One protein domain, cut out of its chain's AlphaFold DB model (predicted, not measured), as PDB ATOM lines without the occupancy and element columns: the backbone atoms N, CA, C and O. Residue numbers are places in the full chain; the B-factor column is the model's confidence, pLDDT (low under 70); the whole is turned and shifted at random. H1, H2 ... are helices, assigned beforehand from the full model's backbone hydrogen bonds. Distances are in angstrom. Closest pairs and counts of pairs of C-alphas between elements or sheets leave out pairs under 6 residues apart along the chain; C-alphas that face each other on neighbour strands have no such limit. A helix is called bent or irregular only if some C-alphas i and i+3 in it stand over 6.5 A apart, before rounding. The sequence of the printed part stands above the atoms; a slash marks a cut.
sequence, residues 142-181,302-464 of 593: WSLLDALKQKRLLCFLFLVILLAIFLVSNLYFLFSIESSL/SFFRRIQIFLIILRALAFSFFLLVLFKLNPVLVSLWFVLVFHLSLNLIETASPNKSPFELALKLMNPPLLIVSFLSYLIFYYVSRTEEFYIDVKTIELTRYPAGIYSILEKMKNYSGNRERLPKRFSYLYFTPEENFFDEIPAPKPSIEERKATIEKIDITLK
ATOM      1  N   TRP A 142      18.236  65.880 128.567       76.00
ATOM      2  CA  TRP A 142      19.390  64.980 128.675       76.00
ATOM      3  C   TRP A 142      20.709  65.735 128.795       76.00
ATOM      4  O   TRP A 142      21.566  65.339 129.581       76.00
ATOM      5  N   SER A 143      20.860  66.844 128.070       73.56
ATOM      6  CA  SER A 143      22.067  67.665 128.183       73.56
ATOM      7  C   SER A 143      22.188  68.331 129.556       73.56
ATOM      8  O   SER A 143      23.294  68.427 130.082       73.56
ATOM      9  N   LEU A 144      21.063  68.703 130.175       78.56
ATOM     10  CA  LEU A 144      21.008  69.170 131.557       78.56
ATOM     11  C   LEU A 144      21.429  68.068 132.535       78.56
ATOM     12  O   LEU A 144      22.297  68.288 133.379       78.56
ATOM     13  N   LEU A 145      20.859  66.868 132.401       82.75
ATOM     14  CA  LEU A 145      21.197  65.734 133.261       82.75
ATOM     15  C   LEU A 145      22.690  65.378 133.179       82.75
ATOM     16  O   LEU A 145      23.328  65.128 134.203       82.75
ATOM     17  N   ASP A 146      23.255  65.367 131.971       81.44
ATOM     18  CA  ASP A 146      24.673  65.081 131.759       81.44
ATOM     19  C   ASP A 146      25.571  66.200 132.300       81.44
ATOM     20  O   ASP A 146      26.578  65.904 132.945       81.44
ATOM     21  N   ALA A 147      25.188  67.470 132.135       82.06
ATOM     22  CA  ALA A 147      25.913  68.600 132.717       82.06
ATOM     23  C   ALA A 147      25.958  68.518 134.254       82.06
ATOM     24  O   ALA A 147      27.013  68.718 134.857       82.06
ATOM     25  N   LEU A 148      24.847  68.155 134.903       86.06
ATOM     26  CA  LEU A 148      24.789  67.987 136.360       86.06
ATOM     27  C   LEU A 148      25.667  66.818 136.839       86.06
ATOM     28  O   LEU A 148      26.413  66.960 137.809       86.06
ATOM     29  N   LYS A 149      25.678  65.691 136.113       85.81
ATOM     30  CA  LYS A 149      26.600  64.573 136.396       85.81
ATOM     31  C   LYS A 149      28.067  64.972 136.231       85.81
ATOM     32  O   LYS A 149      28.902  64.549 137.030       85.81
ATOM     33  N   GLN A 150      28.390  65.773 135.217       85.50
ATOM     34  CA  GLN A 150      29.745  66.288 135.019       85.50
ATOM     35  C   GLN A 150      30.159  67.213 136.165       85.50
ATOM     36  O   GLN A 150      31.257  67.047 136.690       85.50
ATOM     37  N   LYS A 151      29.278  68.116 136.624       86.44
ATOM     38  CA  LYS A 151      29.530  68.965 137.804       86.44
ATOM     39  C   LYS A 151      29.795  68.119 139.059       86.44
ATOM     40  O   LYS A 151      30.768  68.381 139.768       86.44
ATOM     41  N   ARG A 152      29.015  67.050 139.282       88.31
ATOM     42  CA  ARG A 152      29.246  66.071 140.365       88.31
ATOM     43  C   ARG A 152      30.638  65.428 140.269       88.31
ATOM     44  O   ARG A 152      31.359  65.378 141.265       88.31
ATOM     45  N   LEU A 153      31.025  64.956 139.081       87.75
ATOM     46  CA  LEU A 153      32.331  64.329 138.847       87.75
ATOM     47  C   LEU A 153      33.488  65.316 139.052       87.75
ATOM     48  O   LEU A 153      34.450  64.983 139.735       87.75
ATOM     49  N   LEU A 154      33.387  66.524 138.498       88.50
ATOM     50  CA  LEU A 154      34.401  67.571 138.634       88.50
ATOM     51  C   LEU A 154      34.606  67.962 140.098       88.50
ATOM     52  O   LEU A 154      35.744  68.059 140.546       88.50
ATOM     53  N   CYS A 155      33.522  68.112 140.862       88.38
ATOM     54  CA  CYS A 155      33.604  68.378 142.295       88.38
ATOM     55  C   CYS A 155      34.321  67.247 143.047       88.38
ATOM     56  O   CYS A 155      35.148  67.507 143.920       88.38
ATOM     57  N   PHE A 156      34.018  65.990 142.712       88.50
ATOM     58  CA  PHE A 156      34.678  64.843 143.327       88.50
ATOM     59  C   PHE A 156      36.171  64.786 142.976       88.50
ATOM     60  O   PHE A 156      37.000  64.623 143.865       88.50
ATOM     61  N   LEU A 157      36.524  64.982 141.703       90.44
ATOM     62  CA  LEU A 157      37.916  65.029 141.250       90.44
ATOM     63  C   LEU A 157      38.693  66.162 141.925       90.44
ATOM     64  O   LEU A 157      39.811  65.942 142.377       90.44
ATOM     65  N   PHE A 158      38.089  67.345 142.057       90.06
ATOM     66  CA  PHE A 158      38.688  68.470 142.771       90.06
ATOM     67  C   PHE A 158      39.009  68.120 144.231       90.06
ATOM     68  O   PHE A 158      40.123  68.372 144.687       90.06
ATOM     69  N   LEU A 159      38.080  67.477 144.948       89.31
ATOM     70  CA  LEU A 159      38.312  67.016 146.323       89.31
ATOM     71  C   LEU A 159      39.432  65.973 146.412       89.31
ATOM     72  O   LEU A 159      40.247  66.036 147.329       89.31
ATOM     73  N   VAL A 160      39.497  65.036 145.461       90.56
ATOM     74  CA  VAL A 160      40.562  64.023 145.404       90.56
ATOM     75  C   VAL A 160      41.925  64.670 145.155       90.56
ATOM     76  O   VAL A 160      42.887  64.330 145.837       90.56
ATOM     77  N   ILE A 161      42.009  65.627 144.227       91.56
ATOM     78  CA  ILE A 161      43.240  66.381 143.952       91.56
ATOM     79  C   ILE A 161      43.677  67.151 145.199       91.56
ATOM     80  O   ILE A 161      44.840  67.080 145.587       91.56
ATOM     81  N   LEU A 162      42.750  67.844 145.859       88.56
ATOM     82  CA  LEU A 162      43.041  68.601 147.073       88.56
ATOM     83  C   LEU A 162      43.562  67.688 148.194       88.56
ATOM     84  O   LEU A 162      44.553  68.010 148.845       88.56
ATOM     85  N   LEU A 163      42.943  66.520 148.377       89.94
ATOM     86  CA  LEU A 163      43.401  65.512 149.332       89.94
ATOM     87  C   LEU A 163      44.799  64.988 148.977       89.94
ATOM     88  O   LEU A 163      45.646  64.877 149.861       89.94
ATOM     89  N   ALA A 164      45.066  64.721 147.697       89.12
ATOM     90  CA  ALA A 164      46.377  64.285 147.230       89.12
ATOM     91  C   ALA A 164      47.461  65.342 147.494       89.12
ATOM     92  O   ALA A 164      48.543  64.989 147.953       89.12
ATOM     93  N   ILE A 165      47.165  66.631 147.288       90.50
ATOM     94  CA  ILE A 165      48.090  67.737 147.587       90.50
ATOM     95  C   ILE A 165      48.481  67.729 149.066       90.50
ATOM     96  O   ILE A 165      49.672  67.755 149.383       90.50
ATOM     97  N   PHE A 166      47.508  67.659 149.978       86.75
ATOM     98  CA  PHE A 166      47.807  67.621 151.412       86.75
ATOM     99  C   PHE A 166      48.546  66.343 151.814       86.75
ATOM    100  O   PHE A 166      49.453  66.408 152.640       86.75
ATOM    101  N   LEU A 167      48.204  65.197 151.226       87.75
ATOM    102  CA  LEU A 167      48.877  63.930 151.499       87.75
ATOM    103  C   LEU A 167      50.349  63.968 151.062       87.75
ATOM    104  O   LEU A 167      51.229  63.674 151.866       87.75
ATOM    105  N   VAL A 168      50.625  64.405 149.831       89.19
ATOM    106  CA  VAL A 168      51.995  64.567 149.312       89.19
ATOM    107  C   VAL A 168      52.773  65.592 150.138       89.19
ATOM    108  O   VAL A 168      53.931  65.353 150.465       89.19
ATOM    109  N   SER A 169      52.133  66.695 150.539       87.25
ATOM    110  CA  SER A 169      52.765  67.712 151.388       87.25
ATOM    111  C   SER A 169      53.161  67.144 152.751       87.25
ATOM    112  O   SER A 169      54.283  67.356 153.198       87.25
ATOM    113  N   ASN A 170      52.282  66.375 153.402       83.81
ATOM    114  CA  ASN A 170      52.608  65.713 154.668       83.81
ATOM    115  C   ASN A 170      53.780  64.731 154.504       83.81
ATOM    116  O   ASN A 170      54.713  64.774 155.301       83.81
ATOM    117  N   LEU A 171      53.773  63.892 153.460       83.56
ATOM    118  CA  LEU A 171      54.867  62.952 153.180       83.56
ATOM    119  C   LEU A 171      56.202  63.667 152.949       83.56
ATOM    120  O   LEU A 171      57.225  63.248 153.486       83.56
ATOM    121  N   TYR A 172      56.185  64.767 152.193       87.06
ATOM    122  CA  TYR A 172      57.366  65.596 151.971       87.06
ATOM    123  C   TYR A 172      57.930  66.134 153.290       87.06
ATOM    124  O   TYR A 172      59.123  65.988 153.553       87.06
ATOM    125  N   PHE A 173      57.079  66.716 154.142       82.25
ATOM    126  CA  PHE A 173      57.528  67.264 155.421       82.25
ATOM    127  C   PHE A 173      58.049  66.176 156.361       82.25
ATOM    128  O   PHE A 173      59.107  66.373 156.953       82.25
ATOM    129  N   LEU A 174      57.385  65.018 156.431       79.19
ATOM    130  CA  LEU A 174      57.857  63.865 157.204       79.19
ATOM    131  C   LEU A 174      59.275  63.442 156.784       79.19
ATOM    132  O   LEU A 174      60.168  63.388 157.625       79.19
ATOM    133  N   PHE A 175      59.515  63.252 155.484       78.94
ATOM    134  CA  PHE A 175      60.837  62.875 154.966       78.94
ATOM    135  C   PHE A 175      61.896  63.978 155.165       78.94
ATOM    136  O   PHE A 175      63.066  63.723 155.465       78.94
ATOM    137  N   SER A 176      61.493  65.246 155.035       78.81
ATOM    138  CA  SER A 176      62.387  66.391 155.251       78.81
ATOM    139  C   SER A 176      62.837  66.533 156.707       78.81
ATOM    140  O   SER A 176      63.888  67.116 156.973       78.81
ATOM    141  N   ILE A 177      62.029  66.064 157.661       73.12
ATOM    142  CA  ILE A 177      62.383  66.074 159.077       73.12
ATOM    143  C   ILE A 177      63.426  64.981 159.315       73.12
ATOM    144  O   ILE A 177      64.503  65.306 159.805       73.12
ATOM    145  N   GLU A 178      63.170  63.748 158.870       67.00
ATOM    146  CA  GLU A 178      64.066  62.591 159.038       67.00
ATOM    147  C   GLU A 178      65.511  62.871 158.588       67.00
ATOM    148  O   GLU A 178      66.462  62.601 159.315       67.00
ATOM    149  N   SER A 179      65.681  63.507 157.428       66.38
ATOM    150  CA  SER A 179      67.000  63.827 156.854       66.38
ATOM    151  C   SER A 179      67.795  64.913 157.594       66.38
ATOM    152  O   SER A 179      68.976  65.100 157.311       66.38
ATOM    153  N   SER A 180      67.176  65.646 158.526       62.88
ATOM    154  CA  SER A 180      67.797  66.790 159.216       62.88
ATOM    155  C   SER A 180      68.271  66.510 160.644       62.88
ATOM    156  O   SER A 180      68.775  67.423 161.297       62.88
ATOM    157  N   LEU A 181      68.118  65.279 161.139       60.09
ATOM    158  CA  LEU A 181      68.449  64.928 162.520       60.09
ATOM    159  C   LEU A 181      69.822  64.250 162.650       60.09
ATOM    160  O   LEU A 181      70.133  63.292 161.948       60.09
ATOM    161  N   SER A 302      24.424  59.178 149.382       83.62
ATOM    162  CA  SER A 302      25.748  58.552 149.474       83.62
ATOM    163  C   SER A 302      26.868  59.454 148.946       83.62
ATOM    164  O   SER A 302      28.003  59.368 149.415       83.62
ATOM    165  N   PHE A 303      26.582  60.338 147.989       86.25
ATOM    166  CA  PHE A 303      27.515  61.353 147.506       86.25
ATOM    167  C   PHE A 303      27.829  62.404 148.575       86.25
ATOM    168  O   PHE A 303      29.005  62.604 148.870       86.25
ATOM    169  N   PHE A 304      26.817  62.982 149.232       83.00
ATOM    170  CA  PHE A 304      27.035  63.906 150.350       83.00
ATOM    171  C   PHE A 304      27.808  63.259 151.494       83.00
ATOM    172  O   PHE A 304      28.744  63.865 152.010       83.00
ATOM    173  N   ARG A 305      27.487  62.007 151.840       82.44
ATOM    174  CA  ARG A 305      28.239  61.254 152.853       82.44
ATOM    175  C   ARG A 305      29.712  61.097 152.472       82.44
ATOM    176  O   ARG A 305      30.581  61.314 153.308       82.44
ATOM    177  N   ARG A 306      30.011  60.760 151.211       84.44
ATOM    178  CA  ARG A 306      31.400  60.698 150.723       84.44
ATOM    179  C   ARG A 306      32.081  62.055 150.857       84.44
ATOM    180  O   ARG A 306      33.138  62.109 151.466       84.44
ATOM    181  N   ILE A 307      31.469  63.137 150.371       84.94
ATOM    182  CA  ILE A 307      32.027  64.493 150.509       84.94
ATOM    183  C   ILE A 307      32.333  64.809 151.977       84.94
ATOM    184  O   ILE A 307      33.433  65.257 152.274       84.94
ATOM    185  N   GLN A 308      31.402  64.541 152.896       79.81
ATOM    186  CA  GLN A 308      31.607  64.781 154.328       79.81
ATOM    187  C   GLN A 308      32.833  64.028 154.862       79.81
ATOM    188  O   GLN A 308      33.695  64.649 155.477       79.81
ATOM    189  N   ILE A 309      32.964  62.734 154.551       80.75
ATOM    190  CA  ILE A 309      34.130  61.923 154.939       80.75
ATOM    191  C   ILE A 309      35.425  62.500 154.344       80.75
ATOM    192  O   ILE A 309      36.399  62.691 155.069       80.75
ATOM    193  N   PHE A 310      35.435  62.837 153.050       85.38
ATOM    194  CA  PHE A 310      36.591  63.455 152.388       85.38
ATOM    195  C   PHE A 310      37.005  64.769 153.062       85.38
ATOM    196  O   PHE A 310      38.192  65.000 153.270       85.38
ATOM    197  N   LEU A 311      36.043  65.614 153.436       83.56
ATOM    198  CA  LEU A 311      36.304  66.884 154.113       83.56
ATOM    199  C   LEU A 311      36.837  66.684 155.538       83.56
ATOM    200  O   LEU A 311      37.697  67.449 155.968       83.56
ATOM    201  N   ILE A 312      36.375  65.663 156.266       79.75
ATOM    202  CA  ILE A 312      36.924  65.319 157.586       79.75
ATOM    203  C   ILE A 312      38.386  64.871 157.456       79.75
ATOM    204  O   ILE A 312      39.248  65.400 158.158       79.75
ATOM    205  N   ILE A 313      38.687  63.974 156.510       82.44
ATOM    206  CA  ILE A 313      40.065  63.532 156.230       82.44
ATOM    207  C   ILE A 313      40.938  64.720 155.810       82.44
ATOM    208  O   ILE A 313      42.070  64.861 156.262       82.44
ATOM    209  N   LEU A 314      40.410  65.614 154.976       85.00
ATOM    210  CA  LEU A 314      41.124  66.805 154.537       85.00
ATOM    211  C   LEU A 314      41.469  67.742 155.705       85.00
ATOM    212  O   LEU A 314      42.600  68.214 155.786       85.00
ATOM    213  N   ARG A 315      40.529  67.993 156.631       82.50
ATOM    214  CA  ARG A 315      40.777  68.807 157.840       82.50
ATOM    215  C   ARG A 315      41.875  68.212 158.703       82.50
ATOM    216  O   ARG A 315      42.744  68.935 159.181       82.50
ATOM    217  N   ALA A 316      41.845  66.899 158.866       81.25
ATOM    218  CA  ALA A 316      42.877  66.165 159.566       81.25
ATOM    219  C   ALA A 316      44.257  66.293 158.917       81.25
ATOM    220  O   ALA A 316      45.228  66.610 159.598       81.25
ATOM    221  N   LEU A 317      44.349  66.086 157.601       83.44
ATOM    222  CA  LEU A 317      45.612  66.220 156.877       83.44
ATOM    223  C   LEU A 317      46.137  67.658 156.906       83.44
ATOM    224  O   LEU A 317      47.345  67.859 157.002       83.44
ATOM    225  N   ALA A 318      45.250  68.654 156.858       85.88
ATOM    226  CA  ALA A 318      45.615  70.059 157.005       85.88
ATOM    227  C   ALA A 318      46.124  70.381 158.418       85.88
ATOM    228  O   ALA A 318      47.083  71.137 158.566       85.88
ATOM    229  N   PHE A 319      45.530  69.775 159.451       83.50
ATOM    230  CA  PHE A 319      46.019  69.888 160.823       83.50
ATOM    231  C   PHE A 319      47.388  69.225 161.008       83.50
ATOM    232  O   PHE A 319      48.298  69.859 161.535       83.50
ATOM    233  N   SER A 320      47.556  67.996 160.516       82.56
ATOM    234  CA  SER A 320      48.843  67.290 160.519       82.56
ATOM    235  C   SER A 320      49.922  68.102 159.799       82.56
ATOM    236  O   SER A 320      50.998  68.329 160.344       82.56
ATOM    237  N   PHE A 321      49.601  68.634 158.615       85.12
ATOM    238  CA  PHE A 321      50.503  69.487 157.846       85.12
ATOM    239  C   PHE A 321      50.965  70.700 158.659       85.12
ATOM    240  O   PHE A 321      52.159  70.980 158.727       85.12
ATOM    241  N   PHE A 322      50.032  71.393 159.315       86.12
ATOM    242  CA  PHE A 322      50.341  72.548 160.153       86.12
ATOM    243  C   PHE A 322      51.303  72.196 161.299       86.12
ATOM    244  O   PHE A 322      52.291  72.899 161.509       86.12
ATOM    245  N   LEU A 323      51.056  71.088 162.006       83.25
ATOM    246  CA  LEU A 323      51.930  70.642 163.094       83.25
ATOM    247  C   LEU A 323      53.326  70.248 162.604       83.25
ATOM    248  O   LEU A 323      54.309  70.604 163.248       83.25
ATOM    249  N   LEU A 324      53.427  69.573 161.456       81.00
ATOM    250  CA  LEU A 324      54.712  69.213 160.852       81.00
ATOM    251  C   LEU A 324      55.521  70.448 160.441       81.00
ATOM    252  O   LEU A 324      56.733  70.478 160.642       81.00
ATOM    253  N   VAL A 325      54.858  71.481 159.911       85.75
ATOM    254  CA  VAL A 325      55.503  72.764 159.601       85.75
ATOM    255  C   VAL A 325      56.035  73.416 160.877       85.75
ATOM    256  O   VAL A 325      57.204  73.797 160.913       85.75
ATOM    257  N   LEU A 326      55.227  73.502 161.942       83.19
ATOM    258  CA  LEU A 326      55.682  74.047 163.227       83.19
ATOM    259  C   LEU A 326      56.866  73.260 163.789       83.19
ATOM    260  O   LEU A 326      57.843  73.863 164.222       83.19
ATOM    261  N   PHE A 327      56.800  71.931 163.743       80.50
ATOM    262  CA  PHE A 327      57.871  71.066 164.220       80.50
ATOM    263  C   PHE A 327      59.169  71.277 163.440       80.50
ATOM    264  O   PHE A 327      60.234  71.397 164.041       80.50
ATOM    265  N   LYS A 328      59.079  71.370 162.106       80.19
ATOM    266  CA  LYS A 328      60.238  71.617 161.245       80.19
ATOM    267  C   LYS A 328      60.882  72.974 161.527       80.19
ATOM    268  O   LYS A 328      62.099  73.087 161.410       80.19
ATOM    269  N   LEU A 329      60.083  73.981 161.884       83.12
ATOM    270  CA  LEU A 329      60.588  75.288 162.303       83.12
ATOM    271  C   LEU A 329      61.269  75.200 163.673       83.12
ATOM    272  O   LEU A 329      62.421  75.603 163.807       83.12
ATOM    273  N   ASN A 330      60.564  74.686 164.684       80.44
ATOM    274  CA  ASN A 330      61.103  74.398 166.010       80.44
ATOM    275  C   ASN A 330      60.116  73.505 166.802       80.44
ATOM    276  O   ASN A 330      58.971  73.916 167.005       80.44
ATOM    277  N   PRO A 331      60.536  72.344 167.343       80.75
ATOM    278  CA  PRO A 331      59.667  71.461 168.130       80.75
ATOM    279  C   PRO A 331      58.961  72.136 169.318       80.75
ATOM    280  O   PRO A 331      57.829  71.778 169.644       80.75
ATOM    281  N   VAL A 332      59.579  73.148 169.938       81.94
ATOM    282  CA  VAL A 332      58.995  73.911 171.060       81.94
ATOM    283  C   VAL A 332      57.760  74.711 170.627       81.94
ATOM    284  O   VAL A 332      56.856  74.945 171.427       81.94
ATOM    285  N   LEU A 333      57.653  75.095 169.352       81.00
ATOM    286  CA  LEU A 333      56.472  75.803 168.852       81.00
ATOM    287  C   LEU A 333      55.219  74.930 168.901       81.00
ATOM    288  O   LEU A 333      54.126  75.457 169.081       81.00
ATOM    289  N   VAL A 334      55.363  73.607 168.790       80.62
ATOM    290  CA  VAL A 334      54.231  72.681 168.905       80.62
ATOM    291  C   VAL A 334      53.678  72.693 170.331       80.62
ATOM    292  O   VAL A 334      52.469  72.825 170.515       80.62
ATOM    293  N   SER A 335      54.544  72.606 171.348       78.62
ATOM    294  CA  SER A 335      54.110  72.621 172.750       78.62
ATOM    295  C   SER A 335      53.526  73.977 173.151       78.62
ATOM    296  O   SER A 335      52.450  74.021 173.748       78.62
ATOM    297  N   LEU A 336      54.162  75.081 172.749       81.44
ATOM    298  CA  LEU A 336      53.629  76.432 172.954       81.44
ATOM    299  C   LEU A 336      52.266  76.615 172.284       81.44
ATOM    300  O   LEU A 336      51.358  77.192 172.880       81.44
ATOM    301  N   TRP A 337      52.095  76.093 171.070       84.12
ATOM    302  CA  TRP A 337      50.824  76.161 170.363       84.12
ATOM    303  C   TRP A 337      49.712  75.407 171.104       84.12
ATOM    304  O   TRP A 337      48.626  75.958 171.274       84.12
ATOM    305  N   PHE A 338      49.977  74.203 171.627       80.06
ATOM    306  CA  PHE A 338      48.997  73.473 172.442       80.06
ATOM    307  C   PHE A 338      48.625  74.220 173.727       80.06
ATOM    308  O   PHE A 338      47.444  74.285 174.068       80.06
ATOM    309  N   VAL A 339      49.602  74.822 174.415       82.38
ATOM    310  CA  VAL A 339      49.351  75.652 175.606       82.38
ATOM    311  C   VAL A 339      48.470  76.849 175.260       82.38
ATOM    312  O   VAL A 339      47.513  77.133 175.978       82.38
ATOM    313  N   LEU A 340      48.739  77.520 174.138       82.62
ATOM    314  CA  LEU A 340      47.933  78.649 173.681       82.62
ATOM    315  C   LEU A 340      46.504  78.231 173.312       82.62
ATOM    316  O   LEU A 340      45.564  78.911 173.715       82.62
ATOM    317  N   VAL A 341      46.320  77.108 172.605       81.38
ATOM    318  CA  VAL A 341      44.982  76.579 172.277       81.38
ATOM    319  C   VAL A 341      44.220  76.249 173.547       81.38
ATOM    320  O   VAL A 341      43.047  76.603 173.664       81.38
ATOM    321  N   PHE A 342      44.879  75.611 174.515       77.19
ATOM    322  CA  PHE A 342      44.272  75.286 175.796       77.19
ATOM    323  C   PHE A 342      43.862  76.560 176.546       77.19
ATOM    324  O   PHE A 342      42.696  76.708 176.911       77.19
ATOM    325  N   HIS A 343      44.769  77.526 176.683       79.44
ATOM    326  CA  HIS A 343      44.500  78.791 177.366       79.44
ATOM    327  C   HIS A 343      43.372  79.590 176.695       79.44
ATOM    328  O   HIS A 343      42.438  80.038 177.356       79.44
ATOM    329  N   LEU A 344      43.402  79.700 175.365       78.81
ATOM    330  CA  LEU A 344      42.342  80.342 174.595       78.81
ATOM    331  C   LEU A 344      41.009  79.600 174.750       78.81
ATOM    332  O   LEU A 344      39.970  80.239 174.876       78.81
ATOM    333  N   SER A 345      41.023  78.264 174.766       79.25
ATOM    334  CA  SER A 345      39.797  77.486 174.942       79.25
ATOM    335  C   SER A 345      39.170  77.705 176.316       79.25
ATOM    336  O   SER A 345      37.955  77.850 176.374       79.25
ATOM    337  N   LEU A 346      39.968  77.827 177.386       79.00
ATOM    338  CA  LEU A 346      39.485  78.210 178.717       79.00
ATOM    339  C   LEU A 346      38.840  79.602 178.707       79.00
ATOM    340  O   LEU A 346      37.718  79.758 179.179       79.00
ATOM    341  N   ASN A 347      39.501  80.588 178.096       77.38
ATOM    342  CA  ASN A 347      38.988  81.961 178.017       77.38
ATOM    343  C   ASN A 347      37.703  82.069 177.176       77.38
ATOM    344  O   ASN A 347      36.893  82.971 177.375       77.38
ATOM    345  N   LEU A 348      37.491  81.150 176.230       74.12
ATOM    346  CA  LEU A 348      36.291  81.120 175.396       74.12
ATOM    347  C   LEU A 348      35.091  80.442 176.072       74.12
ATOM    348  O   LEU A 348      33.985  80.601 175.555       74.12
ATOM    349  N   ILE A 349      35.263  79.741 177.205       72.69
ATOM    350  CA  ILE A 349      34.173  79.043 177.918       72.69
ATOM    351  C   ILE A 349      33.028  80.002 178.255       72.69
ATOM    352  O   ILE A 349      31.872  79.682 177.988       72.69
ATOM    353  N   GLU A 350      33.339  81.197 178.762       62.69
ATOM    354  CA  GLU A 350      32.329  82.191 179.163       62.69
ATOM    355  C   GLU A 350      31.522  82.749 177.979       62.69
ATOM    356  O   GLU A 350      30.390  83.198 178.138       62.69
ATOM    357  N   THR A 351      32.089  82.700 176.772       58.41
ATOM    358  CA  THR A 351      31.474  83.241 175.547       58.41
ATOM    359  C   THR A 351      30.879  82.164 174.640       58.41
ATOM    360  O   THR A 351      30.265  82.479 173.613       58.41
ATOM    361  N   ALA A 352      31.079  80.888 174.981       56.38
ATOM    362  CA  ALA A 352      30.688  79.771 174.143       56.38
ATOM    363  C   ALA A 352      29.166  79.576 174.153       56.38
ATOM    364  O   ALA A 352      28.515  79.487 175.191       56.38
ATOM    365  N   SER A 353      28.588  79.480 172.957       57.50
ATOM    366  CA  SER A 353      27.193  79.077 172.767       57.50
ATOM    367  C   SER A 353      26.982  77.642 173.276       57.50
ATOM    368  O   SER A 353      27.871  76.813 173.071       57.50
ATOM    369  N   PRO A 354      25.798  77.290 173.819       50.72
ATOM    370  CA  PRO A 354      25.512  75.950 174.350       50.72
ATOM    371  C   PRO A 354      25.741  74.792 173.361       50.72
ATOM    372  O   PRO A 354      25.849  73.644 173.779       50.72
ATOM    373  N   ASN A 355      25.840  75.070 172.056       53.12
ATOM    374  CA  ASN A 355      26.008  74.055 171.014       53.12
ATOM    375  C   ASN A 355      27.416  73.982 170.400       53.12
ATOM    376  O   ASN A 355      27.624  73.157 169.512       53.12
ATOM    377  N   LYS A 356      28.367  74.839 170.794       62.53
ATOM    378  CA  LYS A 356      29.716  74.858 170.202       62.53
ATOM    379  C   LYS A 356      30.761  74.655 171.281       62.53
ATOM    380  O   LYS A 356      30.769  75.374 172.274       62.53
ATOM    381  N   SER A 357      31.663  73.697 171.068       72.00
ATOM    382  CA  SER A 357      32.747  73.486 172.020       72.00
ATOM    383  C   SER A 357      33.751  74.653 171.931       72.00
ATOM    384  O   SER A 357      34.199  74.994 170.829       72.00
ATOM    385  N   PRO A 358      34.117  75.289 173.059       74.88
ATOM    386  CA  PRO A 358      35.097  76.380 173.069       74.88
ATOM    387  C   PRO A 358      36.467  75.920 172.553       74.88
ATOM    388  O   PRO A 358      37.180  76.682 171.903       74.88
ATOM    389  N   PHE A 359      36.793  74.641 172.758       74.50
ATOM    390  CA  PHE A 359      37.985  73.999 172.216       74.50
ATOM    391  C   PHE A 359      38.006  73.970 170.680       74.50
ATOM    392  O   PHE A 359      39.012  74.329 170.078       74.50
ATOM    393  N   GLU A 360      36.899  73.610 170.022       72.38
ATOM    394  CA  GLU A 360      36.829  73.600 168.554       72.38
ATOM    395  C   GLU A 360      36.988  75.008 167.964       72.38
ATOM    396  O   GLU A 360      37.639  75.181 166.931       72.38
ATOM    397  N   LEU A 361      36.422  76.023 168.624       73.19
ATOM    398  CA  LEU A 361      36.589  77.412 168.208       73.19
ATOM    399  C   LEU A 361      38.045  77.877 168.372       73.19
ATOM    400  O   LEU A 361      38.594  78.470 167.442       73.19
ATOM    401  N   ALA A 362      38.681  77.564 169.506       77.69
ATOM    402  CA  ALA A 362      40.094  77.859 169.742       77.69
ATOM    403  C   ALA A 362      40.995  77.179 168.699       77.69
ATOM    404  O   ALA A 362      41.869  77.821 168.121       77.69
ATOM    405  N   LEU A 363      40.727  75.908 168.384       75.12
ATOM    406  CA  LEU A 363      41.470  75.144 167.385       75.12
ATOM    407  C   LEU A 363      41.371  75.778 165.990       75.12
ATOM    408  O   LEU A 363      42.383  75.923 165.310       75.12
ATOM    409  N   LYS A 364      40.167  76.191 165.571       72.69
ATOM    410  CA  LYS A 364      39.946  76.895 164.295       72.69
ATOM    411  C   LYS A 364      40.664  78.240 164.249       72.69
ATOM    412  O   LYS A 364      41.215  78.588 163.212       72.69
ATOM    413  N   LEU A 365      40.671  78.984 165.355       74.62
ATOM    414  CA  LEU A 365      41.345  80.278 165.419       74.62
ATOM    415  C   LEU A 365      42.870  80.121 165.398       74.62
ATOM    416  O   LEU A 365      43.566  80.886 164.748       74.62
ATOM    417  N   MET A 366      43.424  79.111 166.052       78.88
ATOM    418  CA  MET A 366      44.878  78.965 166.141       78.88
ATOM    419  C   MET A 366      45.501  78.176 164.983       78.88
ATOM    420  O   MET A 366      46.724  78.067 164.920       78.88
ATOM    421  N   ASN A 367      44.693  77.642 164.063       81.69
ATOM    422  CA  ASN A 367      45.143  76.818 162.941       81.69
ATOM    423  C   ASN A 367      44.624  77.357 161.590       81.69
ATOM    424  O   ASN A 367      43.527  76.982 161.154       81.69
ATOM    425  N   PRO A 368      45.416  78.188 160.883       80.31
ATOM    426  CA  PRO A 368      44.984  78.796 159.628       80.31
ATOM    427  C   PRO A 368      44.614  77.798 158.520       80.31
ATOM    428  O   PRO A 368      43.570  77.987 157.887       80.31
ATOM    429  N   PRO A 369      45.376  76.705 158.291       79.38
ATOM    430  CA  PRO A 369      44.962  75.659 157.355       79.38
ATOM    431  C   PRO A 369      43.589  75.059 157.672       79.38
ATOM    432  O   PRO A 369      42.779  74.871 156.763       79.38
ATOM    433  N   LEU A 370      43.289  74.799 158.949       80.00
ATOM    434  CA  LEU A 370      41.994  74.246 159.355       80.00
ATOM    435  C   LEU A 370      40.849  75.218 159.061       80.00
ATOM    436  O   LEU A 370      39.807  74.797 158.561       80.00
ATOM    437  N   LEU A 371      41.051  76.511 159.313       82.19
ATOM    438  CA  LEU A 371      40.078  77.553 158.998       82.19
ATOM    439  C   LEU A 371      39.770  77.621 157.499       82.19
ATOM    440  O   LEU A 371      38.599  77.606 157.109       82.19
ATOM    441  N   ILE A 372      40.810  77.640 156.660       82.56
ATOM    442  CA  ILE A 372      40.669  77.680 155.198       82.56
ATOM    443  C   ILE A 372      39.914  76.443 154.709       82.56
ATOM    444  O   ILE A 372      38.957  76.559 153.939       82.56
ATOM    445  N   VAL A 373      40.290  75.255 155.193       83.75
ATOM    446  CA  VAL A 373      39.618  74.002 154.828       83.75
ATOM    447  C   VAL A 373      38.172  73.985 155.317       83.75
ATOM    448  O   VAL A 373      37.294  73.537 154.581       83.75
ATOM    449  N   SER A 374      37.879  74.485 156.519       80.75
ATOM    450  CA  SER A 374      36.513  74.598 157.040       80.75
ATOM    451  C   SER A 374      35.648  75.519 156.187       80.75
ATOM    452  O   SER A 374      34.536  75.135 155.831       80.75
ATOM    453  N   PHE A 375      36.149  76.691 155.805       83.50
ATOM    454  CA  PHE A 375      35.441  77.594 154.902       83.50
ATOM    455  C   PHE A 375      35.197  76.950 153.526       83.50
ATOM    456  O   PHE A 375      34.061  76.909 153.048       83.50
ATOM    457  N   LEU A 376      36.237  76.357 152.929       83.38
ATOM    458  CA  LEU A 376      36.143  75.684 151.633       83.38
ATOM    459  C   LEU A 376      35.182  74.486 151.675       83.38
ATOM    460  O   LEU A 376      34.451  74.239 150.719       83.38
ATOM    461  N   SER A 377      35.123  73.781 152.806       82.19
ATOM    462  CA  SER A 377      34.166  72.697 153.045       82.19
ATOM    463  C   SER A 377      32.722  73.173 152.904       82.19
ATOM    464  O   SER A 377      31.941  72.527 152.209       82.19
ATOM    465  N   TYR A 378      32.366  74.287 153.556       82.81
ATOM    466  CA  TYR A 378      31.018  74.852 153.463       82.81
ATOM    467  C   TYR A 378      30.724  75.355 152.054       82.81
ATOM    468  O   TYR A 378      29.653  75.065 151.535       82.81
ATOM    469  N   LEU A 379      31.685  76.020 151.400       83.81
ATOM    470  CA  LEU A 379      31.537  76.452 150.006       83.81
ATOM    471  C   LEU A 379      31.207  75.284 149.072       83.81
ATOM    472  O   LEU A 379      30.226  75.347 148.332       83.81
ATOM    473  N   ILE A 380      31.997  74.208 149.130       84.25
ATOM    474  CA  ILE A 380      31.785  73.014 148.304       84.25
ATOM    475  C   ILE A 380      30.435  72.381 148.636       84.25
ATOM    476  O   ILE A 380      29.656  72.087 147.733       84.25
ATOM    477  N   PHE A 381      30.135  72.197 149.923       83.25
ATOM    478  CA  PHE A 381      28.888  71.580 150.365       83.25
ATOM    479  C   PHE A 381      27.657  72.359 149.879       83.25
ATOM    480  O   PHE A 381      26.725  71.765 149.343       83.25
ATOM    481  N   TYR A 382      27.676  73.684 150.004       83.31
ATOM    482  CA  TYR A 382      26.599  74.574 149.580       83.31
ATOM    483  C   TYR A 382      26.433  74.641 148.067       83.31
ATOM    484  O   TYR A 382      25.310  74.553 147.570       83.31
ATOM    485  N   TYR A 383      27.536  74.727 147.326       83.94
ATOM    486  CA  TYR A 383      27.499  74.679 145.868       83.94
ATOM    487  C   TYR A 383      26.914  73.351 145.368       83.94
ATOM    488  O   TYR A 383      25.979  73.334 144.563       83.94
ATOM    489  N   VAL A 384      27.407  72.228 145.903       84.69
ATOM    490  CA  VAL A 384      26.921  70.890 145.550       84.69
ATOM    491  C   VAL A 384      25.443  70.735 145.905       84.69
ATOM    492  O   VAL A 384      24.681  70.266 145.063       84.69
ATOM    493  N   SER A 385      25.018  71.185 147.091       83.94
ATOM    494  CA  SER A 385      23.613  71.169 147.530       83.94
ATOM    495  C   SER A 385      22.664  71.771 146.501       83.94
ATOM    496  O   SER A 385      21.641  71.160 146.193       83.94
ATOM    497  N   ARG A 386      23.014  72.920 145.910       82.25
ATOM    498  CA  ARG A 386      22.184  73.545 144.871       82.25
ATOM    499  C   ARG A 386      22.107  72.690 143.609       82.25
ATOM    500  O   ARG A 386      21.017  72.416 143.114       82.25
ATOM    501  N   THR A 387      23.258  72.251 143.099       84.44
ATOM    502  CA  THR A 387      23.323  71.452 141.861       84.44
ATOM    503  C   THR A 387      22.602  70.111 141.982       84.44
ATOM    504  O   THR A 387      21.984  69.644 141.027       84.44
ATOM    505  N   GLU A 388      22.656  69.507 143.166       87.62
ATOM    506  CA  GLU A 388      22.022  68.230 143.457       87.62
ATOM    507  C   GLU A 388      20.502  68.344 143.525       87.62
ATOM    508  O   GLU A 388      19.824  67.460 143.015       87.62
ATOM    509  N   GLU A 389      19.953  69.438 144.060       87.31
ATOM    510  CA  GLU A 389      18.499  69.650 144.071       87.31
ATOM    511  C   GLU A 389      17.939  69.715 142.635       87.31
ATOM    512  O   GLU A 389      16.960  69.037 142.335       87.31
ATOM    513  N   PHE A 390      18.619  70.401 141.703       87.06
ATOM    514  CA  PHE A 390      18.240  70.373 140.280       87.06
ATOM    515  C   PHE A 390      18.354  68.972 139.668       87.06
ATOM    516  O   PHE A 390      17.523  68.568 138.855       87.06
ATOM    517  N   TYR A 391      19.383  68.213 140.040       89.31
ATOM    518  CA  TYR A 391      19.560  66.847 139.552       89.31
ATOM    519  C   TYR A 391      18.432  65.927 140.031       89.31
ATOM    520  O   TYR A 391      17.912  65.125 139.250       89.31
ATOM    521  N   ILE A 392      18.014  66.081 141.288       91.31
ATOM    522  CA  ILE A 392      16.885  65.361 141.873       91.31
ATOM    523  C   ILE A 392      15.578  65.775 141.191       91.31
ATOM    524  O   ILE A 392      14.803  64.896 140.824       91.31
ATOM    525  N   ASP A 393      15.348  67.064 140.938       89.94
ATOM    526  CA  ASP A 393      14.165  67.556 140.216       89.94
ATOM    527  C   ASP A 393      14.022  66.905 138.837       89.94
ATOM    528  O   ASP A 393      12.987  66.322 138.505       89.94
ATOM    529  N   VAL A 394      15.103  66.913 138.054       87.38
ATOM    530  CA  VAL A 394      15.156  66.283 136.725       87.38
ATOM    531  C   VAL A 394      14.871  64.779 136.821       87.38
ATOM    532  O   VAL A 394      14.101  64.236 136.024       87.38
ATOM    533  N   LYS A 395      15.445  64.092 137.817       89.50
ATOM    534  CA  LYS A 395      15.190  62.665 138.067       89.50
ATOM    535  C   LYS A 395      13.761  62.383 138.515       89.50
ATOM    536  O   LYS A 395      13.187  61.378 138.109       89.50
ATOM    537  N   THR A 396      13.162  63.275 139.284       90.50
ATOM    538  CA  THR A 396      11.771  63.154 139.730       90.50
ATOM    539  C   THR A 396      10.818  63.215 138.542       90.50
ATOM    540  O   THR A 396       9.893  62.409 138.451       90.50
ATOM    541  N   ILE A 397      11.077  64.104 137.578       86.62
ATOM    542  CA  ILE A 397      10.317  64.167 136.321       86.62
ATOM    543  C   ILE A 397      10.523  62.897 135.494       86.62
ATOM    544  O   ILE A 397       9.574  62.400 134.890       86.62
ATOM    545  N   GLU A 398      11.737  62.342 135.468       84.75
ATOM    546  CA  GLU A 398      12.007  61.070 134.785       84.75
ATOM    547  C   GLU A 398      11.150  59.925 135.346       84.75
ATOM    548  O   GLU A 398      10.639  59.107 134.576       84.75
ATOM    549  N   LEU A 399      10.983  59.891 136.672       87.44
ATOM    550  CA  LEU A 399      10.220  58.870 137.390       87.44
ATOM    551  C   LEU A 399       8.707  59.059 137.238       87.44
ATOM    552  O   LEU A 399       7.999  58.119 136.879       87.44
ATOM    553  N   THR A 400       8.211  60.270 137.488       86.75
ATOM    554  CA  THR A 400       6.767  60.556 137.561       86.75
ATOM    555  C   THR A 400       6.153  60.881 136.209       86.75
ATOM    556  O   THR A 400       4.989  60.573 135.980       86.75
ATOM    557  N   ARG A 401       6.929  61.483 135.297       83.69
ATOM    558  CA  ARG A 401       6.441  62.158 134.080       83.69
ATOM    559  C   ARG A 401       5.471  63.311 134.366       83.69
ATOM    560  O   ARG A 401       4.764  63.741 133.461       83.69
ATOM    561  N   TYR A 402       5.471  63.836 135.594       82.56
ATOM    562  CA  TYR A 402       4.546  64.875 136.040       82.56
ATOM    563  C   TYR A 402       5.294  66.069 136.666       82.56
ATOM    564  O   TYR A 402       5.451  66.143 137.886       82.56
ATOM    565  N   PRO A 403       5.772  67.027 135.848       82.62
ATOM    566  CA  PRO A 403       6.559  68.162 136.337       82.62
ATOM    567  C   PRO A 403       5.775  69.105 137.261       82.62
ATOM    568  O   PRO A 403       6.340  69.659 138.203       82.62
ATOM    569  N   ALA A 404       4.469  69.271 137.030       82.88
ATOM    570  CA  ALA A 404       3.640  70.209 137.789       82.88
ATOM    571  C   ALA A 404       3.496  69.843 139.279       82.88
ATOM    572  O   ALA A 404       3.298  70.736 140.102       82.88
ATOM    573  N   GLY A 405       3.640  68.560 139.642       84.50
ATOM    574  CA  GLY A 405       3.431  68.084 141.014       84.50
ATOM    575  C   GLY A 405       4.442  68.610 142.030       84.50
ATOM    576  O   GLY A 405       4.088  68.801 143.188       84.50
ATOM    577  N   ILE A 406       5.678  68.896 141.603       84.69
ATOM    578  CA  ILE A 406       6.717  69.474 142.474       84.69
ATOM    579  C   ILE A 406       6.439  70.963 142.730       84.69
ATOM    580  O   ILE A 406       6.668  71.464 143.829       84.69
ATOM    581  N   TYR A 407       5.910  71.690 141.744       82.44
ATOM    582  CA  TYR A 407       5.651  73.125 141.895       82.44
ATOM    583  C   TYR A 407       4.456  73.438 142.749       82.44
ATOM    584  O   TYR A 407       4.555  74.295 143.625       82.44
ATOM    585  N   SER A 408       3.347  72.746 142.499       87.19
ATOM    586  CA  SER A 408       2.119  73.004 143.238       87.19
ATOM    587  C   SER A 408       2.340  72.784 144.735       87.19
ATOM    588  O   SER A 408       1.892  73.593 145.547       87.19
ATOM    589  N   ILE A 409       3.123  71.766 145.112       88.94
ATOM    590  CA  ILE A 409       3.443  71.516 146.516       88.94
ATOM    591  C   ILE A 409       4.422  72.538 147.105       88.94
ATOM    592  O   ILE A 409       4.211  72.988 148.229       88.94
ATOM    593  N   LEU A 410       5.449  72.967 146.363       85.75
ATOM    594  CA  LEU A 410       6.372  74.013 146.824       85.75
ATOM    595  C   LEU A 410       5.651  75.345 147.063       85.75
ATOM    596  O   LEU A 410       5.947  76.050 148.028       85.75
ATOM    597  N   GLU A 411       4.682  75.680 146.212       85.56
ATOM    598  CA  GLU A 411       3.852  76.875 146.357       85.56
ATOM    599  C   GLU A 411       2.910  76.770 147.565       85.56
ATOM    600  O   GLU A 411       2.835  77.703 148.368       85.56
ATOM    601  N   LYS A 412       2.280  75.604 147.780       89.31
ATOM    602  CA  LYS A 412       1.500  75.318 148.998       89.31
ATOM    603  C   LYS A 412       2.345  75.444 150.268       89.31
ATOM    604  O   LYS A 412       1.905  76.060 151.233       89.31
ATOM    605  N   MET A 413       3.570  74.915 150.259       86.44
ATOM    606  CA  MET A 413       4.507  75.026 151.383       86.44
ATOM    607  C   MET A 413       4.898  76.478 151.665       86.44
ATOM    608  O   MET A 413       4.971  76.874 152.826       86.44
ATOM    609  N   LYS A 414       5.140  77.278 150.617       84.38
ATOM    610  CA  LYS A 414       5.463  78.707 150.747       84.38
ATOM    611  C   LYS A 414       4.307  79.485 151.382       84.38
ATOM    612  O   LYS A 414       4.540  80.337 152.234       84.38
ATOM    613  N   ASN A 415       3.074  79.157 151.005       85.94
ATOM    614  CA  ASN A 415       1.864  79.824 151.491       85.94
ATOM    615  C   ASN A 415       1.342  79.266 152.829       85.94
ATOM    616  O   ASN A 415       0.320  79.732 153.329       85.94
ATOM    617  N   TYR A 416       2.020  78.282 153.427       84.19
ATOM    618  CA  TYR A 416       1.606  77.694 154.698       84.19
ATOM    619  C   TYR A 416       1.770  78.690 155.859       84.19
ATOM    620  O   TYR A 416       2.890  79.080 156.201       84.19
ATOM    621  N   SER A 417       0.654  79.060 156.490       79.88
ATOM    622  CA  SER A 417       0.567  80.045 157.581       79.88
ATOM    623  C   SER A 417       0.482  79.439 158.989       79.88
ATOM    624  O   SER A 417       0.285  80.173 159.955       79.88
ATOM    625  N   GLY A 418       0.616  78.115 159.132       75.88
ATOM    626  CA  GLY A 418       0.564  77.449 160.437       75.88
ATOM    627  C   GLY A 418       1.750  77.794 161.344       75.88
ATOM    628  O   GLY A 418       2.782  78.292 160.887       75.88
ATOM    629  N   ASN A 419       1.605  77.515 162.644       78.06
ATOM    630  CA  ASN A 419       2.654  77.766 163.630       78.06
ATOM    631  C   ASN A 419       3.849  76.837 163.374       78.06
ATOM    632  O   ASN A 419       3.742  75.626 163.534       78.06
ATOM    633  N   ARG A 420       4.981  77.391 162.940       75.12
ATOM    634  CA  ARG A 420       6.171  76.616 162.567       75.12
ATOM    635  C   ARG A 420       7.045  76.386 163.798       75.12
ATOM    636  O   ARG A 420       7.420  77.331 164.486       75.12
ATOM    637  N   GLU A 421       7.415  75.137 164.045       74.19
ATOM    638  CA  GLU A 421       8.342  74.759 165.109       74.19
ATOM    639  C   GLU A 421       9.800  74.837 164.638       74.19
ATOM    640  O   GLU A 421      10.106  74.945 163.445       74.19
ATOM    641  N   ARG A 422      10.739  74.793 165.586       68.00
ATOM    642  CA  ARG A 422      12.165  74.685 165.258       68.00
ATOM    643  C   ARG A 422      12.516  73.226 165.000       68.00
ATOM    644  O   ARG A 422      12.443  72.396 165.902       68.00
ATOM    645  N   LEU A 423      12.937  72.927 163.775       68.38
ATOM    646  CA  LEU A 423      13.373  71.586 163.395       68.38
ATOM    647  C   LEU A 423      14.778  71.265 163.946       68.38
ATOM    648  O   LEU A 423      15.621  72.163 164.054       68.38
ATOM    649  N   PRO A 424      15.077  69.988 164.258       66.06
ATOM    650  CA  PRO A 424      16.405  69.575 164.700       66.06
ATOM    651  C   PRO A 424      17.523  69.965 163.719       66.06
ATOM    652  O   PRO A 424      17.540  69.575 162.551       66.06
ATOM    653  N   LYS A 425      18.528  70.685 164.230       61.00
ATOM    654  CA  LYS A 425      19.618  71.299 163.441       61.00
ATOM    655  C   LYS A 425      20.391  70.313 162.562       61.00
ATOM    656  O   LYS A 425      20.778  70.653 161.449       61.00
ATOM    657  N   ARG A 426      20.594  69.083 163.048       59.34
ATOM    658  CA  ARG A 426      21.405  68.044 162.391       59.34
ATOM    659  C   ARG A 426      20.878  67.640 161.006       59.34
ATOM    660  O   ARG A 426      21.645  67.070 160.239       59.34
ATOM    661  N   PHE A 427      19.619  67.932 160.669       66.06
ATOM    662  CA  PHE A 427      19.008  67.523 159.394       66.06
ATOM    663  C   PHE A 427      18.629  68.697 158.487       66.06
ATOM    664  O   PHE A 427      17.952  68.480 157.483       66.06
ATOM    665  N   SER A 428      19.095  69.918 158.789       62.00
ATOM    666  CA  SER A 428      18.759  71.135 158.030       62.00
ATOM    667  C   SER A 428      18.978  70.993 156.517       62.00
ATOM    668  O   SER A 428      18.155  71.431 155.720       62.00
ATOM    669  N   TYR A 429      20.049  70.303 156.118       63.09
ATOM    670  CA  TYR A 429      20.404  70.056 154.718       63.09
ATOM    671  C   TYR A 429      19.521  69.009 154.014       63.09
ATOM    672  O   TYR A 429      19.486  68.966 152.785       63.09
ATOM    673  N   LEU A 430      18.807  68.160 154.761       71.31
ATOM    674  CA  LEU A 430      17.948  67.108 154.204       71.31
ATOM    675  C   LEU A 430      16.521  67.594 153.944       71.31
ATOM    676  O   LEU A 430      15.850  67.058 153.058       71.31
ATOM    677  N   TYR A 431      16.068  68.602 154.693       76.00
ATOM    678  CA  TYR A 431      14.686  69.065 154.656       76.00
ATOM    679  C   TYR A 431      14.286  69.603 153.292       76.00
ATOM    680  O   TYR A 431      14.928  70.488 152.730       76.00
ATOM    681  N   PHE A 432      13.190  69.091 152.749       77.94
ATOM    682  CA  PHE A 432      12.498  69.719 151.637       77.94
ATOM    683  C   PHE A 432      11.718  70.922 152.182       77.94
ATOM    684  O   PHE A 432      10.648  70.745 152.758       77.94
ATOM    685  N   THR A 433      12.293  72.125 152.080       68.25
ATOM    686  CA  THR A 433      11.687  73.392 152.520       68.25
ATOM    687  C   THR A 433      11.916  74.497 151.489       68.25
ATOM    688  O   THR A 433      12.984  74.541 150.877       68.25
ATOM    689  N   PRO A 434      10.948  75.416 151.316       56.25
ATOM    690  CA  PRO A 434      11.079  76.552 150.405       56.25
ATOM    691  C   PRO A 434      11.852  77.746 150.990       56.25
ATOM    692  O   PRO A 434      12.216  78.650 150.244       56.25
ATOM    693  N   GLU A 435      12.082  77.788 152.306       58.12
ATOM    694  CA  GLU A 435      12.609  78.967 153.004       58.12
ATOM    695  C   GLU A 435      13.907  78.669 153.777       58.12
ATOM    696  O   GLU A 435      14.003  77.678 154.503       58.12
ATOM    697  N   GLU A 436      14.886  79.570 153.642       51.72
ATOM    698  CA  GLU A 436      16.245  79.468 154.206       51.72
ATOM    699  C   GLU A 436      16.336  79.911 155.685       51.72
ATOM    700  O   GLU A 436      17.286  79.569 156.383       51.72
ATOM    701  N   ASN A 437      15.340  80.640 156.201       45.09
ATOM    702  CA  ASN A 437      15.450  81.381 157.471       45.09
ATOM    703  C   ASN A 437      14.983  80.617 158.729       45.09
ATOM    704  O   ASN A 437      14.906  81.209 159.802       45.09
ATOM    705  N   PHE A 438      14.649  79.327 158.630       40.69
ATOM    706  CA  PHE A 438      14.043  78.561 159.738       40.69
ATOM    707  C   PHE A 438      15.028  77.920 160.718       40.69
ATOM    708  O   PHE A 438      14.604  77.235 161.650       40.69
ATOM    709  N   PHE A 439      16.330  78.109 160.516       41.84
ATOM    710  CA  PHE A 439      17.362  77.366 161.232       41.84
ATOM    711  C   PHE A 439      18.269  78.293 162.050       41.84
ATOM    712  O   PHE A 439      18.604  79.394 161.623       41.84
ATOM    713  N   ASP A 440      18.702  77.814 163.221       37.22
ATOM    714  CA  ASP A 440      19.644  78.518 164.111       37.22
ATOM    715  C   ASP A 440      21.070  78.643 163.514       37.22
ATOM    716  O   ASP A 440      21.888  79.405 164.022       37.22
ATOM    717  N   GLU A 441      21.382  77.892 162.451       51.66
ATOM    718  CA  GLU A 441      22.571  78.043 161.601       51.66
ATOM    719  C   GLU A 441      22.129  78.114 160.139       51.66
ATOM    720  O   GLU A 441      21.131  77.497 159.770       51.66
ATOM    721  N   ILE A 442      22.870  78.846 159.305       55.41
ATOM    722  CA  ILE A 442      22.488  79.061 157.909       55.41
ATOM    723  C   ILE A 442      22.488  77.709 157.162       55.41
ATOM    724  O   ILE A 442      23.546  77.072 157.052       55.41
ATOM    725  N   PRO A 443      21.318  77.224 156.693       64.19
ATOM    726  CA  PRO A 443      21.221  75.952 155.987       64.19
ATOM    727  C   PRO A 443      22.004  76.022 154.676       64.19
ATOM    728  O   PRO A 443      22.419  77.091 154.233       64.19
ATOM    729  N   ALA A 444      22.202  74.876 154.025       63.06
ATOM    730  CA  ALA A 444      22.713  74.918 152.663       63.06
ATOM    731  C   ALA A 444      21.760  75.735 151.776       63.06
ATOM    732  O   ALA A 444      20.555  75.468 151.818       63.06
ATOM    733  N   PRO A 445      22.275  76.702 150.990       67.75
ATOM    734  CA  PRO A 445      21.440  77.498 150.109       67.75
ATOM    735  C   PRO A 445      20.770  76.539 149.134       67.75
ATOM    736  O   PRO A 445      21.439  75.717 148.500       67.75
ATOM    737  N   LYS A 446      19.449  76.620 149.027       76.25
ATOM    738  CA  LYS A 446      18.685  75.839 148.052       76.25
ATOM    739  C   LYS A 446      18.335  76.734 146.871       76.25
ATOM    740  O   LYS A 446      18.191  77.942 147.056       76.25
ATOM    741  N   PRO A 447      18.228  76.185 145.652       78.00
ATOM    742  CA  PRO A 447      17.735  76.975 144.537       78.00
ATOM    743  C   PRO A 447      16.331  77.478 144.861       78.00
ATOM    744  O   PRO A 447      15.529  76.766 145.477       78.00
ATOM    745  N   SER A 448      16.048  78.718 144.472       79.19
ATOM    746  CA  SER A 448      14.754  79.335 144.750       79.19
ATOM    747  C   SER A 448      13.631  78.584 144.025       79.19
ATOM    748  O   SER A 448      13.857  77.902 143.021       79.19
ATOM    749  N   ILE A 449      12.389  78.703 144.511       80.69
ATOM    750  CA  ILE A 449      11.233  78.079 143.838       80.69
ATOM    751  C   ILE A 449      11.133  78.563 142.385       80.69
ATOM    752  O   ILE A 449      10.846  77.769 141.493       80.69
ATOM    753  N   GLU A 450      11.411  79.846 142.146       78.50
ATOM    754  CA  GLU A 450      11.392  80.457 140.816       78.50
ATOM    755  C   GLU A 450      12.476  79.869 139.903       78.50
ATOM    756  O   GLU A 450      12.187  79.521 138.761       78.50
ATOM    757  N   GLU A 451      13.696  79.666 140.411       79.00
ATOM    758  CA  GLU A 451      14.795  79.030 139.668       79.00
ATOM    759  C   GLU A 451      14.485  77.578 139.307       79.00
ATOM    760  O   GLU A 451      14.696  77.149 138.166       79.00
ATOM    761  N   ARG A 452      13.953  76.817 140.271       84.88
ATOM    762  CA  ARG A 452      13.488  75.453 140.024       84.88
ATOM    763  C   ARG A 452      12.429  75.493 138.935       84.88
ATOM    764  O   ARG A 452      12.598  74.808 137.930       84.88
ATOM    765  N   LYS A 453      11.387  76.322 139.097       81.31
ATOM    766  CA  LYS A 453      10.251  76.452 138.164       81.31
ATOM    767  C   LYS A 453      10.696  76.777 136.758       81.31
ATOM    768  O   LYS A 453      10.351  76.042 135.842       81.31
ATOM    769  N   ALA A 454      11.553  77.776 136.602       78.94
ATOM    770  CA  ALA A 454      12.119  78.126 135.311       78.94
ATOM    771  C   ALA A 454      12.885  76.956 134.666       78.94
ATOM    772  O   ALA A 454      12.851  76.791 133.448       78.94
ATOM    773  N   THR A 455      13.567  76.126 135.461       77.88
ATOM    774  CA  THR A 455      14.320  74.967 134.958       77.88
ATOM    775  C   THR A 455      13.393  73.854 134.473       77.88
ATOM    776  O   THR A 455      13.577  73.346 133.367       77.88
ATOM    777  N   ILE A 456      12.376  73.481 135.251       78.38
ATOM    778  CA  ILE A 456      11.462  72.406 134.848       78.38
ATOM    779  C   ILE A 456      10.454  72.874 133.807       78.38
ATOM    780  O   ILE A 456      10.141  72.089 132.924       78.38
ATOM    781  N   GLU A 457       9.975  74.118 133.829       74.56
ATOM    782  CA  GLU A 457       9.124  74.630 132.748       74.56
ATOM    783  C   GLU A 457       9.848  74.531 131.405       74.56
ATOM    784  O   GLU A 457       9.250  74.110 130.424       74.56
ATOM    785  N   LYS A 458      11.160  74.788 131.359       68.81
ATOM    786  CA  LYS A 458      11.964  74.558 130.147       68.81
ATOM    787  C   LYS A 458      12.024  73.088 129.732       68.81
ATOM    788  O   LYS A 458      11.971  72.791 128.541       68.81
ATOM    789  N   ILE A 459      12.099  72.167 130.692       65.75
ATOM    790  CA  ILE A 459      11.997  70.722 130.435       65.75
ATOM    791  C   ILE A 459      10.593  70.359 129.920       65.75
ATOM    792  O   ILE A 459      10.461  69.550 129.000       65.75
ATOM    793  N   ASP A 460       9.553  70.969 130.488       62.62
ATOM    794  CA  ASP A 460       8.141  70.749 130.165       62.62
ATOM    795  C   ASP A 460       7.751  71.357 128.809       62.62
ATOM    796  O   ASP A 460       6.890  70.812 128.117       62.62
ATOM    797  N   ILE A 461       8.445  72.406 128.342       50.03
ATOM    798  CA  ILE A 461       8.301  72.915 126.971       50.03
ATOM    799  C   ILE A 461       8.540  71.762 125.992       50.03
ATOM    800  O   ILE A 461       7.697  71.541 125.139       50.03
ATOM    801  N   THR A 462       9.551  70.910 126.185       44.53
ATOM    802  CA  THR A 462       9.762  69.723 125.333       44.53
ATOM    803  C   THR A 462       8.642  68.668 125.377       44.53
ATOM    804  O   THR A 462       8.538  67.876 124.440       44.53
ATOM    805  N   LEU A 463       7.795  68.644 126.415       45.31
ATOM    806  CA  LEU A 463       6.627  67.754 126.497       45.31
ATOM    807  C   LEU A 463       5.397  68.377 125.821       45.31
ATOM    808  O   LEU A 463       4.722  67.695 125.046       45.31
ATOM    809  N   LYS A 464       5.160  69.682 126.005       40.66
ATOM    810  CA  LYS A 464       4.080  70.420 125.321       40.66
ATOM    811  C   LYS A 464       4.357  70.616 123.824       40.66
ATOM    812  O   LYS A 464       3.446  70.523 123.002       40.66
TER     813      LYS A 464
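Overview. This is residues 142 to 181 and 302 to 464 of the 593 residues of the protein "Peptidase_M48 domain-containing protein" of Candidatus Parcubacteria bacterium (UniProt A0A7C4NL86). Three long helices, H1, H2 and H5, lie side by side as a bundle, with H1 running alongside both H2 and H5, which overlap each other only in part. On the side of H2 and H5 away from H1, H3 and H4 fold back at one end, while H6 and the long loop of residues 415 to 448 lie toward the other end, where H7 makes a small hairpin with H6 and packs on H5 with its residues 452 to 456. The 203 printed residues have seven named helices, in order H1 to H7, and no named strand; the class is all helix. The whole is loose, with a radius of gyration of the C-alphas of 22.4 A, and flat, spanning 74 by 42 by 21 A.

Arrangement. H1, residues 142 to 178, is the longest helix. It touches H2, residues 302 to 329, the same way at a shallow tilt of 24 degrees; the closest C-alphas, of Asn 170 and Phe 321, are 5.4 A apart. With residues 145 to 155 alone, H1 touches H5, residues 368 to 400, opposite ways at 23 degrees, a shallow tilt; the closest C-alphas are those of Leu 148 and Tyr 391, 6.2 A. H5 is the hub, touching four other helices. Its residues 369 to 381 touch H2, opposite ways at a shallow tilt of 12 degrees, closest at the C-alphas of Ala 318 and Pro 369, 5.6 A. H3, residues 331 to 351, touches H2 with residues 333 to 334 alone, at a steep tilt of 55 degrees; the C-alphas of Leu 326 and Leu 333 are closest, 5.9 A. H4, residues 358 to 366, touches H3 at a steep tilt of 47 degrees, closest at the C-alphas of Ser 345 and Phe 359, 4.8 A. H4 and H5 only just touch, with 3 pairs of C-alphas within 8 A, and only at the corner; the closest are Lys 364 and Leu 371, 5.3 A. H6, residues 404 to 414, and H7, residues 449 to 464, form a helical hairpin at a shallow tilt of 18 degrees; the C-alphas of Tyr 407 and Lys 453 are closest, 6.8 A. H7 touches H5 at 34 degrees, only just short of steep, closest at the C-alphas of Phe 390 and Arg 452, 7.0 A. H5 and H6 are near each other; H1 and H3, for instance, are apart. Every O i to N i+4 pair is within hydrogen-bond range in H1, H2, H4 and H5, against 14 of 17 in H3, 6 of 7 in H6 and 10 of 12 in H7.

Along the chain. H1 begins at C-alpha 142, (19.390, 64.980, 128.675), and is 54.1 A long. H2 measures 40.7 A, H5 47.8 A and H3 31.4 A. H3 is only just irregular, with C-alphas 347 and 350 6.8 A apart. H7 has a kink of 31 degrees near residue 458 and ends at C-alpha 464, (4.080, 70.420, 125.321).

Size, cuts and confidence. The C-alphas of Leu 181 and Lys 464 are farthest apart, 74.5 A. Residues 182 to 301 are not printed, and C-alphas 181 and 302 are 45.1 A apart across this cut. The link from H6 to H7, 34 residues, is long. The model's mean pLDDT over the printed residues is 77.8, with 39 residues under 70, among them 433 to 445 and 458 to 464.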